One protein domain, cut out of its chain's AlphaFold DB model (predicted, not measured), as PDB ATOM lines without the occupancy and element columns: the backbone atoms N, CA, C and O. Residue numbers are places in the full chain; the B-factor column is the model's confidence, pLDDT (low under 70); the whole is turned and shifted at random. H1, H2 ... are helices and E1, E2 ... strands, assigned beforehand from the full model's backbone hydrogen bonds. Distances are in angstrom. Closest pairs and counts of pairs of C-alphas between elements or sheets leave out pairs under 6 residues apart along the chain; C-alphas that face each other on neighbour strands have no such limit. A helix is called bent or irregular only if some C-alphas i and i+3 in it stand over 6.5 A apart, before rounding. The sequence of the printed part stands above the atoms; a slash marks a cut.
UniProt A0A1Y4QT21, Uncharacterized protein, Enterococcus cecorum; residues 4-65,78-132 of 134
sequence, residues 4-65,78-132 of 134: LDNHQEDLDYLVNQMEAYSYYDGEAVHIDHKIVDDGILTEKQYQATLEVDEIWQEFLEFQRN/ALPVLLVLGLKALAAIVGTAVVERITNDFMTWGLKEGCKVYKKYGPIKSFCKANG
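Overview. This is residues 4 to 65 and 78 to 132 of the 134 residues of an uncharacterized protein of Enterococcus cecorum (UniProt A0A1Y4QT21). A rounded, mostly helical domain has H4 as its core: H1 crosses it on one side, while H3 and H5a, side by side, cross it on the other. H5 then folds back through its second arm H5b into H6, which runs beside the first part of H4, and a small hairpin of strands, E1 and E2, sits by H4 toward the end of the domain where the short H2 lies. The printed part has 117 residues, with six named helices and two named strands in the order H1, E1, E2, H2, H3, H4, H5, H6; the sheet, E1 - E2, is antiparallel. The whole is compact, with a radius of gyration of the C-alphas of 13.4 A, and spans 39 by 32 by 25 A.

Arrangement. E1, residues 22 to 24, and E2, residues 29 to 31, form a hairpin, with N 23 and O 30 at 3.1 A and N 30 and O 23 at 2.9 A, both within hydrogen-bond range. The hub is H4, residues 81 to 94; its closest C-alpha pair with E2 is Val 29 and Val 81, 6.4 A. H1, residues 8 to 20, touches H4 at a steep tilt of 54 degrees, opposite ways, closest at the C-alphas of Leu 14 and Ala 89, 5.6 A. H3, residues 43 to 65, touches H4 with residues 44 to 52 alone, closest at the C-alphas of Gln 45 and Ala 92, 4.4 A. H5, residues 96 to 118, was assigned as one helix by its hydrogen bonds but is bent: C-alphas 108 and 111 are 9.1 A apart. Its arm H5a, residues 96 to 108, touches H3 at a shallow tilt of 13 degrees, the same way, closest at the C-alphas of Ala 48 and Thr 96, 6.2 A. The arm H5b, residues 111 to 118, and H6, residues 122 to 130, form a helical hairpin, closest at the C-alphas of Cys 115 and Cys 128, 5.7 A. H6 touches H4 at a shallow tilt of 26 degrees, opposite ways, closest at the C-alphas of Gly 86 and Pro 123, 5.3 A. H2, residues 34 to 37, is close to but not clearly touching H3; the C-alphas of Val 36 and Glu 43 are 6.3 A apart. H1 and H3 are apart. Every O i to N i+4 pair is within hydrogen-bond range in H4, H5a, H5b and H6, against 8 of 9 in H1 and 16 of 19 in H3; H2 is too short for such a pair.

Along the chain. H1 begins at C-alpha 8, (23.492, 18.421, 72.967), and H6 ends at C-alpha 130, (21.010, 37.879, 78.289). From first to last C-alpha, H3 measures 34.4 A, H4 20.1 A, H1 19.0 A and H5a 18.1 A.

Size, cuts and confidence. The farthest C-alphas, of Asp 38 and Asn 65, are 40.3 A apart. Residues 66 to 77 are not printed, and C-alphas 65 and 78 across the cut are 18.6 A apart. The links printed whole are tight. Mean pLDDT of the printed part is 85.4; residues 4 to 5 and 78 to 79 are under 70.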
ATOM      1  N   LEU A   4      27.318  15.409  79.231       63.22
ATOM      2  CA  LEU A   4      26.559  16.417  78.499       63.22
ATOM      3  C   LEU A   4      27.008  16.663  77.042       63.22
ATOM      4  O   LEU A   4      26.225  17.190  76.261       63.22
ATOM      5  N   ASP A   5      28.245  16.311  76.661       66.81
ATOM      6  CA  ASP A   5      28.746  16.520  75.287       66.81
ATOM      7  C   ASP A   5      28.080  15.568  74.281       66.81
ATOM      8  O   ASP A   5      28.031  15.872  73.095       66.81
ATOM      9  N   ASN A   6      27.541  14.441  74.755       72.00
ATOM     10  CA  ASN A   6      26.885  13.438  73.915       72.00
ATOM     11  C   ASN A   6      25.375  13.681  73.747       72.00
ATOM     12  O   ASN A   6      24.733  12.934  73.021       72.00
ATOM     13  N   HIS A   7      24.819  14.697  74.414       78.81
ATOM     14  CA  HIS A   7      23.372  14.922  74.523       78.81
ATOM     15  C   HIS A   7      22.952  16.334  74.102       78.81
ATOM     16  O   HIS A   7      21.902  16.824  74.507       78.81
ATOM     17  N   GLN A   8      23.782  17.036  73.331       75.62
ATOM     18  CA  GLN A   8      23.492  18.421  72.967       75.62
ATOM     19  C   GLN A   8      22.269  18.541  72.043       75.62
ATOM     20  O   GLN A   8      21.441  19.423  72.254       75.62
ATOM     21  N   GLU A   9      22.125  17.637  71.072       80.06
ATOM     22  CA  GLU A   9      20.941  17.583  70.202       80.06
ATOM     23  C   GLU A   9      19.683  17.190  70.992       80.06
ATOM     24  O   GLU A   9      18.642  17.830  70.839       80.06
ATOM     25  N   ASP A  10      19.802  16.215  71.902       83.88
ATOM     26  CA  ASP A  10      18.716  15.803  72.803       83.88
ATOM     27  C   ASP A  10      18.258  16.964  73.696       83.88
ATOM     28  O   ASP A  10      17.061  17.154  73.909       83.88
ATOM     29  N   LEU A  11      19.206  17.762  74.202       84.38
ATOM     30  CA  LEU A  11      18.943  18.922  75.048       84.38
ATOM     31  C   LEU A  11      18.168  20.000  74.294       84.38
ATOM     32  O   LEU A  11      17.152  20.477  74.795       84.38
ATOM     33  N   ASP A  12      18.622  20.378  73.101       84.00
ATOM     34  CA  ASP A  12      17.950  21.412  72.312       84.00
ATOM     35  C   ASP A  12      16.554  20.939  71.860       84.00
ATOM     36  O   ASP A  12      15.592  21.707  71.915       84.00
ATOM     37  N   TYR A  13      16.405  19.663  71.484       87.75
ATOM     38  CA  TYR A  13      15.099  19.071  71.183       87.75
ATOM     39  C   TYR A  13      14.158  19.112  72.393       87.75
ATOM     40  O   TYR A  13      13.042  19.625  72.284       87.75
ATOM     41  N   LEU A  14      14.602  18.610  73.550       89.88
ATOM     42  CA  LEU A  14      13.769  18.536  74.749       89.88
ATOM     43  C   LEU A  14      13.393  19.913  75.279       89.88
ATOM     44  O   LEU A  14      12.259  20.077  75.711       89.88
ATOM     45  N   VAL A  15      14.278  20.908  75.204       89.94
ATOM     46  CA  VAL A  15      13.933  22.285  75.590       89.94
ATOM     47  C   VAL A  15      12.808  22.835  74.718       89.94
ATOM     48  O   VAL A  15      11.860  23.395  75.260       89.94
ATOM     49  N   ASN A  16      12.866  22.624  73.400       88.62
ATOM     50  CA  ASN A  16      11.806  23.070  72.490       88.62
ATOM     51  C   ASN A  16      10.475  22.350  72.755       88.62
ATOM     52  O   ASN A  16       9.419  22.977  72.703       88.62
ATOM     53  N   GLN A  17      10.512  21.045  73.051       92.38
ATOM     54  CA  GLN A  17       9.305  20.320  73.448       92.38
ATOM     55  C   GLN A  17       8.768  20.873  74.766       92.38
ATOM     56  O   GLN A  17       7.630  21.317  74.825       92.38
ATOM     57  N   MET A  18       9.599  20.914  75.806       92.56
ATOM     58  CA  MET A  18       9.223  21.394  77.133       92.56
ATOM     59  C   MET A  18       8.668  22.817  77.111       92.56
ATOM     60  O   MET A  18       7.727  23.085  77.844       92.56
ATOM     61  N   GLU A  19       9.185  23.707  76.261       90.69
ATOM     62  CA  GLU A  19       8.639  25.057  76.090       90.69
ATOM     63  C   GLU A  19       7.154  25.024  75.700       90.69
ATOM     64  O   GLU A  19       6.352  25.727  76.315       90.69
ATOM     65  N   ALA A  20       6.768  24.148  74.766       91.75
ATOM     66  CA  ALA A  20       5.382  23.987  74.321       91.75
ATOM     67  C   ALA A  20       4.441  23.412  75.396       91.75
ATOM     68  O   ALA A  20       3.239  23.667  75.345       91.75
ATOM     69  N   TYR A  21       4.980  22.669  76.368       93.94
ATOM     70  CA  TYR A  21       4.234  22.146  77.521       93.94
ATOM     71  C   TYR A  21       4.440  22.990  78.779       93.94
ATOM     72  O   TYR A  21       3.976  22.607  79.850       93.94
ATOM     73  N   SER A  22       5.148  24.117  78.688       91.94
ATOM     74  CA  SER A  22       5.456  24.925  79.857       91.94
ATOM     75  C   SER A  22       4.468  26.059  80.062       91.94
ATOM     76  O   SER A  22       3.969  26.666  79.114       91.94
ATOM     77  N   TYR A  23       4.222  26.385  81.325       89.50
ATOM     78  CA  TYR A  23       3.487  27.583  81.701       89.50
ATOM     79  C   TYR A  23       4.147  28.262  82.898       89.50
ATOM     80  O   TYR A  23       4.834  27.634  83.705       89.50
ATOM     81  N   TYR A  24       3.947  29.573  82.995       84.50
ATOM     82  CA  TYR A  24       4.416  30.384  84.110       84.50
ATOM     83  C   TYR A  24       3.217  30.839  84.936       84.50
ATOM     84  O   TYR A  24       2.318  31.492  84.406       84.50
ATOM     85  N   ASP A  25       3.208  30.512  86.224       81.81
ATOM     86  CA  ASP A  25       2.112  30.848  87.146       81.81
ATOM     87  C   ASP A  25       2.304  32.193  87.875       81.81
ATOM     88  O   ASP A  25       1.444  32.615  88.646       81.81
ATOM     89  N   GLY A  26       3.413  32.892  87.617       75.75
ATOM     90  CA  GLY A  26       3.809  34.102  88.343       75.75
ATOM     91  C   GLY A  26       4.938  33.879  89.352       75.75
ATOM     92  O   GLY A  26       5.523  34.856  89.830       75.75
ATOM     93  N   GLU A  27       5.299  32.625  89.623       74.81
ATOM     94  CA  GLU A  27       6.357  32.243  90.561       74.81
ATOM     95  C   GLU A  27       7.381  31.308  89.908       74.81
ATOM     96  O   GLU A  27       8.580  31.604  89.948       74.81
ATOM     97  N   ALA A  28       6.926  30.249  89.236       78.44
ATOM     98  CA  ALA A  28       7.769  29.196  88.678       78.44
ATOM     99  C   ALA A  28       7.341  28.765  87.265       78.44
ATOM    100  O   ALA A  28       6.234  29.040  86.801       78.44
ATOM    101  N   VAL A  29       8.274  28.120  86.559       85.81
ATOM    102  CA  VAL A  29       8.020  27.497  85.256       85.81
ATOM    103  C   VAL A  29       7.651  26.045  85.497       85.81
ATOM    104  O   VAL A  29       8.488  25.259  85.938       85.81
ATOM    105  N   HIS A  30       6.420  25.697  85.161       88.50
ATOM    106  CA  HIS A  30       5.890  24.347  85.295       88.50
ATOM    107  C   HIS A  30       5.904  23.639  83.949       88.50
ATOM    108  O   HIS A  30       5.781  24.293  82.915       88.50
ATOM    109  N   ILE A  31       6.041  22.315  83.969       93.25
ATOM    110  CA  ILE A  31       5.845  21.450  82.802       93.25
ATOM    111  C   ILE A  31       4.494  20.758  82.988       93.25
ATOM    112  O   ILE A  31       4.272  20.130  84.021       93.25
ATOM    113  N   ASP A  32       3.597  20.870  82.015       95.19
ATOM    114  CA  ASP A  32       2.338  20.129  82.000       95.19
ATOM    115  C   ASP A  32       2.616  18.622  81.869       95.19
ATOM    116  O   ASP A  32       3.398  18.195  81.013       95.19
ATOM    117  N   HIS A  33       1.959  17.808  82.704       96.44
ATOM    118  CA  HIS A  33       2.087  16.347  82.693       96.44
ATOM    119  C   HIS A  33       1.682  15.724  81.351       96.44
ATOM    120  O   HIS A  33       2.177  14.653  81.012       96.44
ATOM    121  N   LYS A  34       0.916  16.435  80.512       96.38
ATOM    122  CA  LYS A  34       0.608  16.025  79.135       96.38
ATOM    123  C   LYS A  34       1.853  15.678  78.301       96.38
ATOM    124  O   LYS A  34       1.766  14.870  77.382       96.38
ATOM    125  N   ILE A  35       3.028  16.216  78.637       95.75
ATOM    126  CA  ILE A  35       4.297  15.823  78.001       95.75
ATOM    127  C   ILE A  35       4.617  14.319  78.169       95.75
ATOM    128  O   ILE A  35       5.329  13.735  77.347       95.75
ATOM    129  N   VAL A  36       4.108  13.690  79.234       96.50
ATOM    130  CA  VAL A  36       4.187  12.246  79.492       96.50
ATOM    131  C   VAL A  36       3.125  11.505  78.690       96.50
ATOM    132  O   VAL A  36       3.444  10.512  78.036       96.50
ATOM    133  N   ASP A  37       1.889  12.012  78.686       95.75
ATOM    134  CA  ASP A  37       0.779  11.431  77.920       95.75
ATOM    135  C   ASP A  37       1.088  11.378  76.415       95.75
ATOM    136  O   ASP A  37       0.806  10.380  75.749       95.75
ATOM    137  N   ASP A  38       1.738  12.420  75.897       96.12
ATOM    138  CA  ASP A  38       2.157  12.533  74.498       96.12
ATOM    139  C   ASP A  38       3.475  11.774  74.207       96.12
ATOM    140  O   ASP A  38       3.980  11.785  73.082       96.12
ATOM    141  N   GLY A  39       4.033  11.073  75.202       94.19
ATOM    142  CA  GLY A  39       5.163  10.153  75.049       94.19
ATOM    143  C   GLY A  39       6.526  10.818  74.857       94.19
ATOM    144  O   GLY A  39       7.480  10.146  74.459       94.19
ATOM    145  N   ILE A  40       6.641  12.120  75.128       95.06
ATOM    146  CA  ILE A  40       7.903  12.864  75.014       95.06
ATOM    147  C   ILE A  40       8.805  12.570  76.216       95.06
ATOM    148  O   ILE A  40      10.014  12.397  76.051       95.06
ATOM    149  N   LEU A  41       8.224  12.493  77.417       95.88
ATOM    150  CA  LEU A  41       8.915  12.066  78.632       95.88
ATOM    151  C   LEU A  41       8.324  10.764  79.166       95.88
ATOM    152  O   LEU A  41       7.123  10.526  79.109       95.88
ATOM    153  N   THR A  42       9.169   9.944  79.782       96.25
ATOM    154  CA  THR A  42       8.695   8.930  80.730       96.25
ATOM    155  C   THR A  42       8.344   9.577  82.070       96.25
ATOM    156  O   THR A  42       8.895  10.622  82.421       96.25
ATOM    157  N   GLU A  43       7.521   8.910  82.882       96.50
ATOM    158  CA  GLU A  43       7.179   9.388  84.231       96.50
ATOM    159  C   GLU A  43       8.433   9.666  85.076       96.50
ATOM    160  O   GLU A  43       8.545  10.699  85.723       96.50
ATOM    161  N   LYS A  44       9.446   8.795  84.996       95.25
ATOM    162  CA  LYS A  44      10.719   8.994  85.705       95.25
ATOM    163  C   LYS A  44      11.431  10.281  85.274       95.25
ATOM    164  O   LYS A  44      12.008  10.969  86.109       95.25
ATOM    165  N   GLN A  45      11.427  10.587  83.979       94.56
ATOM    166  CA  GLN A  45      12.054  11.803  83.462       94.56
ATOM    167  C   GLN A  45      11.259  13.041  83.858       94.56
ATOM    168  O   GLN A  45      11.864  14.044  84.221       94.56
ATOM    169  N   TYR A  46       9.928  12.955  83.845       95.38
ATOM    170  CA  TYR A  46       9.054  14.019  84.324       95.38
ATOM    171  C   TYR A  46       9.304  14.332  85.802       95.38
ATOM    172  O   TYR A  46       9.564  15.488  86.130       95.38
ATOM    173  N   GLN A  47       9.358  13.321  86.675       95.69
ATOM    174  CA  GLN A  47       9.685  13.516  88.094       95.69
ATOM    175  C   GLN A  47      11.065  14.170  88.283       95.69
ATOM    176  O   GLN A  47      11.191  15.121  89.050       95.69
ATOM    177  N   ALA A  48      12.071  13.772  87.494       94.62
ATOM    178  CA  ALA A  48      13.379  14.430  87.509       94.62
ATOM    179  C   ALA A  48      13.303  15.917  87.109       94.62
ATOM    180  O   ALA A  48      14.094  16.719  87.597       94.62
ATOM    181  N   THR A  49      12.357  16.320  86.250       93.56
ATOM    182  CA  THR A  49      12.144  17.747  85.954       93.56
ATOM    183  C   THR A  49      11.547  18.515  87.129       93.56
ATOM    184  O   THR A  49      11.826  19.705  87.258       93.56
ATOM    185  N   LEU A  50      10.743  17.874  87.979       92.75
ATOM    186  CA  LEU A  50      10.149  18.514  89.156       92.75
ATOM    187  C   LEU A  50      11.199  18.727  90.254       92.75
ATOM    188  O   LEU A  50      11.271  19.805  90.830       92.75
ATOM    189  N   GLU A  51      12.092  17.756  90.456       92.75
ATOM    190  CA  GLU A  51      13.225  17.863  91.394       92.75
ATOM    191  C   GLU A  51      14.148  19.067  91.089       92.75
ATOM    192  O   GLU A  51      14.775  19.635  91.982       92.75
ATOM    193  N   VAL A  52      14.216  19.511  89.827       90.88
ATOM    194  CA  VAL A  52      14.995  20.702  89.434       90.88
ATOM    195  C   VAL A  52      14.467  21.983  90.075       90.88
ATOM    196  O   VAL A  52      15.254  22.902  90.309       90.88
ATOM    197  N   ASP A  53      13.168  22.059  90.373       87.19
ATOM    198  CA  ASP A  53      12.595  23.241  91.018       87.19
ATOM    199  C   ASP A  53      13.174  23.428  92.421       87.19
ATOM    200  O   ASP A  53      13.535  24.546  92.783       87.19
ATOM    201  N   GLU A  54      13.360  22.339  93.170       88.25
ATOM    202  CA  GLU A  54      13.954  22.363  94.510       88.25
ATOM    203  C   GLU A  54      15.415  22.833  94.461       88.25
ATOM    204  O   GLU A  54      15.764  23.831  95.098       88.25
ATOM    205  N   ILE A  55      16.239  22.205  93.608       88.88
ATOM    206  CA  ILE A  55      17.659  22.567  93.417       88.88
ATOM    207  C   ILE A  55      17.802  24.055  93.071       88.88
ATOM    208  O   ILE A  55      18.714  24.757  93.520       88.88
ATOM    209  N   TRP A  56      16.896  24.557  92.237       80.62
ATOM    210  CA  TRP A  56      16.960  25.930  91.779       80.62
ATOM    211  C   TRP A  56      16.456  26.939  92.818       80.62
ATOM    212  O   TRP A  56      17.027  28.029  92.932       80.62
ATOM    213  N   GLN A  57      15.436  26.599  93.611       82.12
ATOM    214  CA  GLN A  57      15.025  27.439  94.741       82.12
ATOM    215  C   GLN A  57      16.167  27.601  95.748       82.12
ATOM    216  O   GLN A  57      16.460  28.732  96.147       82.12
ATOM    217  N   GLU A  58      16.890  26.525  96.066       84.19
ATOM    218  CA  GLU A  58      18.075  26.586  96.931       84.19
ATOM    219  C   GLU A  58      19.142  27.547  96.380       84.19
ATOM    220  O   GLU A  58      19.666  28.396  97.110       84.19
ATOM    221  N   PHE A  59      19.412  27.497  95.068       81.69
ATOM    222  CA  PHE A  59      20.327  28.433  94.408       81.69
ATOM    223  C   PHE A  59      19.886  29.896  94.571       81.69
ATOM    224  O   PHE A  59      20.696  30.776  94.889       81.69
ATOM    225  N   LEU A  60      18.599  30.184  94.367       77.75
ATOM    226  CA  LEU A  60      18.059  31.539  94.490       77.75
ATOM    227  C   LEU A  60      18.090  32.057  95.929       77.75
ATOM    228  O   LEU A  60      18.385  33.239  96.151       77.75
ATOM    229  N   GLU A  61      17.792  31.201  96.901       81.69
ATOM    230  CA  GLU A  61      17.883  31.529  98.321       81.69
ATOM    231  C   GLU A  61      19.326  31.802  98.740       81.69
ATOM    232  O   GLU A  61      19.596  32.836  99.363       81.69
ATOM    233  N   PHE A  62      20.272  30.967  98.303       79.44
ATOM    234  CA  PHE A  62      21.702  31.204  98.492       79.44
ATOM    235  C   PHE A  62      22.115  32.575  97.940       79.44
ATOM    236  O   PHE A  62      22.743  33.373  98.642       79.44
ATOM    237  N   GLN A  63      21.710  32.902  96.709       73.25
ATOM    238  CA  GLN A  63      21.990  34.205  96.098       73.25
ATOM    239  C   GLN A  63      21.335  35.361  96.871       73.25
ATOM    240  O   GLN A  63      21.882  36.463  96.938       73.25
ATOM    241  N   ARG A  64      20.139  35.169  97.437       73.75
ATOM    242  CA  ARG A  64      19.435  36.174  98.258       73.75
ATOM    243  C   ARG A  64      20.148  36.460  99.571       73.75
ATOM    244  O   ARG A  64      20.234  37.632  99.944       73.75
ATOM    245  N   ASN A  65      20.669  35.427 100.216       75.19
ATOM    246  CA  ASN A  65      21.298  35.531 101.527       75.19
ATOM    247  C   ASN A  65      22.752  36.023 101.435       75.19
ATOM    248  O   ASN A  65      23.188  36.804 102.277       75.19
ATOM    249  N   ALA A  78      11.279  37.398  86.370       47.88
ATOM    250  CA  ALA A  78      10.906  36.018  86.146       47.88
ATOM    251  C   ALA A  78      12.164  35.280  85.695       47.88
ATOM    252  O   ALA A  78      12.912  35.791  84.847       47.88
ATOM    253  N   LEU A  79      12.448  34.156  86.348       58.72
ATOM    254  CA  LEU A  79      13.529  33.281  85.933       58.72
ATOM    255  C   LEU A  79      13.499  33.186  84.414       58.72
ATOM    256  O   LEU A  79      12.412  32.968  83.876       58.72
ATOM    257  N   PRO A  80      14.622  33.419  83.707       70.38
ATOM    258  CA  PRO A  80      14.617  33.279  82.266       70.38
ATOM    259  C   PRO A  80      14.123  31.872  81.963       70.38
ATOM    260  O   PRO A  80      14.806  30.906  82.293       70.38
ATOM    261  N   VAL A  81      12.903  31.782  81.432       77.06
ATOM    262  CA  VAL A  81      12.128  30.539  81.327       77.06
ATOM    263  C   VAL A  81      12.978  29.454  80.668       77.06
ATOM    264  O   VAL A  81      13.112  28.352  81.184       77.06
ATOM    265  N   LEU A  82      13.708  29.851  79.625       77.62
ATOM    266  CA  LEU A  82      14.676  29.036  78.897       77.62
ATOM    267  C   LEU A  82      15.780  28.404  79.758       77.62
ATOM    268  O   LEU A  82      16.208  27.295  79.456       77.62
ATOM    269  N   LEU A  83      16.271  29.068  80.811       82.00
ATOM    270  CA  LEU A  83      17.275  28.467  81.693       82.00
ATOM    271  C   LEU A  83      16.667  27.319  82.495       82.00
ATOM    272  O   LEU A  83      17.253  26.242  82.540       82.00
ATOM    273  N   VAL A  84      15.506  27.555  83.110       86.19
ATOM    274  CA  VAL A  84      14.821  26.544  83.928       86.19
ATOM    275  C   VAL A  84      14.441  25.352  83.056       86.19
ATOM    276  O   VAL A  84      14.741  24.219  83.420       86.19
ATOM    277  N   LEU A  85      13.899  25.597  81.860       88.81
ATOM    278  CA  LEU A  85      13.629  24.542  80.881       88.81
ATOM    279  C   LEU A  85      14.904  23.798  80.467       88.81
ATOM    280  O   LEU A  85      14.898  22.576  80.387       88.81
ATOM    281  N   GLY A  86      16.020  24.507  80.282       88.25
ATOM    282  CA  GLY A  86      17.323  23.897  80.026       88.25
ATOM    283  C   GLY A  86      17.768  22.946  81.137       88.25
ATOM    284  O   GLY A  86      18.207  21.836  80.853       88.25
ATOM    285  N   LEU A  87      17.632  23.349  82.402       89.56
ATOM    286  CA  LEU A  87      17.981  22.503  83.548       89.56
ATOM    287  C   LEU A  87      17.026  21.306  83.690       89.56
ATOM    288  O   LEU A  87      17.483  20.196  83.954       89.56
ATOM    289  N   LYS A  88      15.727  21.504  83.447       92.62
ATOM    290  CA  LYS A  88      14.719  20.432  83.428       92.62
ATOM    291  C   LYS A  88      15.004  19.406  82.330       92.62
ATOM    292  O   LYS A  88      15.009  18.208  82.601       92.62
ATOM    293  N   ALA A  89      15.333  19.859  81.121       91.44
ATOM    294  CA  ALA A  89      15.742  18.988  80.023       91.44
ATOM    295  C   ALA A  89      17.022  18.211  80.362       91.44
ATOM    296  O   ALA A  89      17.097  17.009  80.119       91.44
ATOM    297  N   LEU A  90      18.002  18.854  81.004       90.19
ATOM    298  CA  LEU A  90      19.196  18.164  81.494       90.19
ATOM    299  C   LEU A  90      18.858  17.065  82.503       90.19
ATOM    300  O   LEU A  90      19.326  15.938  82.344       90.19
ATOM    301  N   ALA A  91      18.023  17.352  83.500       92.44
ATOM    302  CA  ALA A  91      17.599  16.343  84.466       92.44
ATOM    303  C   ALA A  91      16.865  15.170  83.801       92.44
ATOM    304  O   ALA A  91      17.117  14.016  84.146       92.44
ATOM    305  N   ALA A  92      16.025  15.439  82.799       92.25
ATOM    306  CA  ALA A  92      15.316  14.407  82.046       92.25
ATOM    307  C   ALA A  92      16.249  13.486  81.233       92.25
ATOM    308  O   ALA A  92      15.937  12.309  81.047       92.25
ATOM    309  N   ILE A  93      17.389  13.985  80.745       88.75
ATOM    310  CA  ILE A  93      18.320  13.176  79.938       88.75
ATOM    311  C   ILE A  93      19.311  12.425  80.826       88.75
ATOM    312  O   ILE A  93      19.526  11.226  80.656       88.75
ATOM    313  N   VAL A  94      19.945  13.136  81.761       86.50
ATOM    314  CA  VAL A  94      21.133  12.644  82.480       86.50
ATOM    315  C   VAL A  94      20.930  12.521  83.994       86.50
ATOM    316  O   VAL A  94      21.852  12.108  84.700       86.50
ATOM    317  N   GLY A  95      19.733  12.833  84.495       87.81
ATOM    318  CA  GLY A  95      19.388  12.814  85.916       87.81
ATOM    319  C   GLY A  95      19.757  14.099  86.663       87.81
ATOM    320  O   GLY A  95      20.541  14.932  86.197       87.81
ATOM    321  N   THR A  96      19.204  14.250  87.865       88.88
ATOM    322  CA  THR A  96      19.345  15.449  88.708       88.88
ATOM    323  C   THR A  96      20.743  15.656  89.277       88.88
ATOM    324  O   THR A  96      21.181  16.797  89.395       88.88
ATOM    325  N   ALA A  97      21.521  14.588  89.476       88.12
ATOM    326  CA  ALA A  97      22.904  14.673  89.960       88.12
ATOM    327  C   ALA A  97      23.810  15.588  89.104       88.12
ATOM    328  O   ALA A  97      24.752  16.209  89.606       88.12
ATOM    329  N   VAL A  98      23.553  15.688  87.794       85.38
ATOM    330  CA  VAL A  98      24.305  16.603  86.920       85.38
ATOM    331  C   VAL A  98      23.868  18.052  87.133       85.38
ATOM    332  O   VAL A  98      24.717  18.941  87.161       85.38
ATOM    333  N   VAL A  99      22.569  18.293  87.322       89.12
ATOM    334  CA  VAL A  99      22.019  19.626  87.610       89.12
ATOM    335  C   VAL A  99      22.512  20.139  88.962       89.12
ATOM    336  O   VAL A  99      22.946  21.288  89.050       89.12
ATOM    337  N   GLU A 100      22.543  19.287  89.986       90.19
ATOM    338  CA  GLU A 100      23.125  19.608  91.295       90.19
ATOM    339  C   GLU A 100      24.593  20.018  91.170       90.19
ATOM    340  O   GLU A 100      25.006  21.039  91.719       90.19
ATOM    341  N   ARG A 101      25.396  19.266  90.402       87.62
ATOM    342  CA  ARG A 101      26.801  19.620  90.155       87.62
ATOM    343  C   ARG A 101      26.930  20.985  89.481       87.62
ATOM    344  O   ARG A 101      27.726  21.799  89.935       87.62
ATOM    345  N   ILE A 102      26.157  21.240  88.424       86.56
ATOM    346  CA  ILE A 102      26.169  22.536  87.726       86.56
ATOM    347  C   ILE A 102      25.825  23.659  88.709       86.56
ATOM    348  O   ILE A 102      26.525  24.669  88.773       86.56
ATOM    349  N   THR A 103      24.778  23.466  89.506       85.50
ATOM    350  CA  THR A 103      24.317  24.435  90.505       85.50
ATOM    351  C   THR A 103      25.390  24.695  91.564       85.50
ATOM    352  O   THR A 103      25.695  25.851  91.858       85.50
ATOM    353  N   ASN A 104      26.046  23.644  92.061       86.00
ATOM    354  CA  ASN A 104      27.168  23.744  92.993       86.00
ATOM    355  C   ASN A 104      28.360  24.505  92.405       86.00
ATOM    356  O   ASN A 104      28.952  25.331  93.101       86.00
ATOM    357  N   ASP A 105      28.691  24.302  91.131       86.06
ATOM    358  CA  ASP A 105      29.754  25.061  90.463       86.06
ATOM    359  C   ASP A 105      29.395  26.550  90.365       86.06
ATOM    360  O   ASP A 105      30.227  27.416  90.645       86.06
ATOM    361  N   PHE A 106      28.137  26.869  90.037       82.12
ATOM    362  CA  PHE A 106      27.641  28.248  90.040       82.12
ATOM    363  C   PHE A 106      27.672  28.887  91.435       82.12
ATOM    364  O   PHE A 106      27.983  30.075  91.546       82.12
ATOM    365  N   MET A 107      27.380  28.129  92.495       81.31
ATOM    366  CA  MET A 107      27.479  28.611  93.880       81.31
ATOM    367  C   MET A 107      28.931  28.782  94.336       81.31
ATOM    368  O   MET A 107      29.239  29.741  95.040       81.31
ATOM    369  N   THR A 108      29.826  27.890  93.910       83.50
ATOM    370  CA  THR A 108      31.233  27.875  94.337       83.50
ATOM    371  C   THR A 108      32.062  28.936  93.618       83.50
ATOM    372  O   THR A 108      32.862  29.628  94.245       83.50
ATOM    373  N   TRP A 109      31.897  29.072  92.299       80.44
ATOM    374  CA  TRP A 109      32.723  29.955  91.464       80.44
ATOM    375  C   TRP A 109      32.012  31.248  91.046       80.44
ATOM    376  O   TRP A 109      32.640  32.158  90.503       80.44
ATOM    377  N   GLY A 110      30.710  31.357  91.314       79.50
ATOM    378  CA  GLY A 110      29.883  32.499  90.937       79.50
ATOM    379  C   GLY A 110      29.381  32.449  89.488       79.50
ATOM    380  O   GLY A 110      29.869  31.700  88.639       79.50
ATOM    381  N   LEU A 111      28.392  33.301  89.187       81.19
ATOM    382  CA  LEU A 111      27.663  33.304  87.908       81.19
ATOM    383  C   LEU A 111      28.553  33.537  86.683       81.19
ATOM    384  O   LEU A 111      28.404  32.835  85.687       81.19
ATOM    385  N   LYS A 112      29.499  34.482  86.746       83.44
ATOM    386  CA  LYS A 112      30.396  34.781  85.613       83.44
ATOM    387  C   LYS A 112      31.295  33.597  85.255       83.44
ATOM    388  O   LYS A 112      31.410  33.260  84.079       83.44
ATOM    389  N   GLU A 113      31.914  32.958  86.245       84.31
ATOM    390  CA  GLU A 113      32.814  31.827  85.996       84.31
ATOM    391  C   GLU A 113      32.040  30.570  85.595       84.31
ATOM    392  O   GLU A 113      32.391  29.940  84.596       84.31
ATOM    393  N   GLY A 114      30.915  30.277  86.257       84.62
ATOM    394  CA  GLY A 114      30.015  29.205  85.824       84.62
ATOM    395  C   GLY A 114      29.555  29.404  84.375       84.62
ATOM    396  O   GLY A 114      29.662  28.501  83.547       84.62
ATOM    397  N   CYS A 115      29.168  30.625  83.999       86.00
ATOM    398  CA  CYS A 115      28.795  30.941  82.623       86.00
ATOM    399  C   CYS A 115      29.924  30.688  81.616       86.00
ATOM    400  O   CYS A 115      29.658  30.179  80.529       86.00
ATOM    401  N   LYS A 116      31.187  30.979  81.951       87.38
ATOM    402  CA  LYS A 116      32.327  30.676  81.068       87.38
ATOM    403  C   LYS A 116      32.534  29.174  80.869       87.38
ATOM    404  O   LYS A 116      32.866  28.772  79.751       87.38
ATOM    405  N   VAL A 117      32.330  28.373  81.915       87.19
ATOM    406  CA  VAL A 117      32.466  26.904  81.886       87.19
ATOM    407  C   VAL A 117      31.335  26.263  81.078       87.19
ATOM    408  O   VAL A 117      31.577  25.408  80.224       87.19
ATOM    409  N   TYR A 118      30.104  26.724  81.294       86.00
ATOM    410  CA  TYR A 118      28.891  26.105  80.764       86.00
ATOM    411  C   TYR A 118      28.359  26.758  79.469       86.00
ATOM    412  O   TYR A 118      27.364  26.299  78.912       86.00
ATOM    413  N   LYS A 119      29.049  27.765  78.903       85.00
ATOM    414  CA  LYS A 119      28.652  28.491  77.667       85.00
ATOM    415  C   LYS A 119      28.462  27.636  76.409       85.00
ATOM    416  O   LYS A 119      28.027  28.162  75.386       85.00
ATOM    417  N   LYS A 120      28.896  26.376  76.418       80.06
ATOM    418  CA  LYS A 120      28.740  25.472  75.271       80.06
ATOM    419  C   LYS A 120      27.314  24.924  75.149       80.06
ATOM    420  O   LYS A 120      26.914  24.589  74.041       80.06
ATOM    421  N   TYR A 121      26.542  24.921  76.238       81.00
ATOM    422  CA  TYR A 121      25.153  24.460  76.258       81.00
ATOM    423  C   TYR A 121      24.204  25.606  75.891       81.00
ATOM    424  O   TYR A 121      24.247  26.664  76.521       81.00
ATOM    425  N   GLY A 122      23.371  25.413  74.864       81.00
ATOM    426  CA  GLY A 122      22.540  26.455  74.243       81.00
ATOM    427  C   GLY A 122      21.683  27.268  75.227       81.00
ATOM    428  O   GLY A 122      21.806  28.501  75.249       81.00
ATOM    429  N   PRO A 123      20.885  26.616  76.093       80.31
ATOM    430  CA  PRO A 123      20.055  27.308  77.083       80.31
ATOM    431  C   PRO A 123      20.876  28.128  78.091       80.31
ATOM    432  O   PRO A 123      20.596  29.308  78.320       80.31
ATOM    433  N   ILE A 124      21.956  27.547  78.628       81.81
ATOM    434  CA  ILE A 124      22.834  28.220  79.601       81.81
ATOM    435  C   ILE A 124      23.556  29.400  78.941       81.81
ATOM    436  O   ILE A 124      23.601  30.497  79.493       81.81
ATOM    437  N   LYS A 125      24.069  29.221  77.720       84.56
ATOM    438  CA  LYS A 125      24.700  30.291  76.935       84.56
ATOM    439  C   LYS A 125      23.753  31.468  76.722       84.56
ATOM    440  O   LYS A 125      24.175  32.617  76.859       84.56
ATOM    441  N   SER A 126      22.497  31.186  76.382       81.06
ATOM    442  CA  SER A 126      21.472  32.205  76.139       81.06
ATOM    443  C   SER A 126      21.172  32.998  77.408       81.06
ATOM    444  O   SER A 126      21.202  34.229  77.379       81.06
ATOM    445  N   PHE A 127      21.012  32.310  78.542       81.94
ATOM    446  CA  PHE A 127      20.897  32.939  79.857       81.94
ATOM    447  C   PHE A 127      22.096  33.839  80.186       81.94
ATOM    448  O   PHE A 127      21.922  34.996  80.578       81.94
ATOM    449  N   CYS A 128      23.311  33.323  80.001       83.44
ATOM    450  CA  CYS A 128      24.535  34.036  80.343       83.44
ATOM    451  C   CYS A 128      24.724  35.305  79.503       83.44
ATOM    452  O   CYS A 128      25.079  36.346  80.053       83.44
ATOM    453  N   LYS A 129      24.416  35.250  78.199       84.31
ATOM    454  CA  LYS A 129      24.426  36.427  77.315       84.31
ATOM    455  C   LYS A 129      23.360  37.449  77.698       84.31
ATOM    456  O   LYS A 129      23.657  38.635  77.799       84.31
ATOM    457  N   ALA A 130      22.128  36.998  77.946       79.25
ATOM    458  CA  ALA A 130      21.010  37.879  78.289       79.25
ATOM    459  C   ALA A 130      21.238  38.664  79.594       79.25
ATOM    460  O   ALA A 130      20.680  39.746  79.772       79.25
ATOM    461  N   ASN A 131      22.077  38.140  80.492       75.50
ATOM    462  CA  ASN A 131      22.409  38.763  81.773       75.50
ATOM    463  C   ASN A 131      23.816  39.394  81.813       75.50
ATOM    464  O   ASN A 131      24.243  39.847  82.873       75.50
ATOM    465  N   GLY A 132      24.535  39.457  80.684       80.31
ATOM    466  CA  GLY A 132      25.848  40.110  80.597       80.31
ATOM    467  C   GLY A 132      26.971  39.387  81.351       80.31
ATOM    468  O   GLY A 132      27.935  40.020  81.788       80.31
TER     469      GLY A 132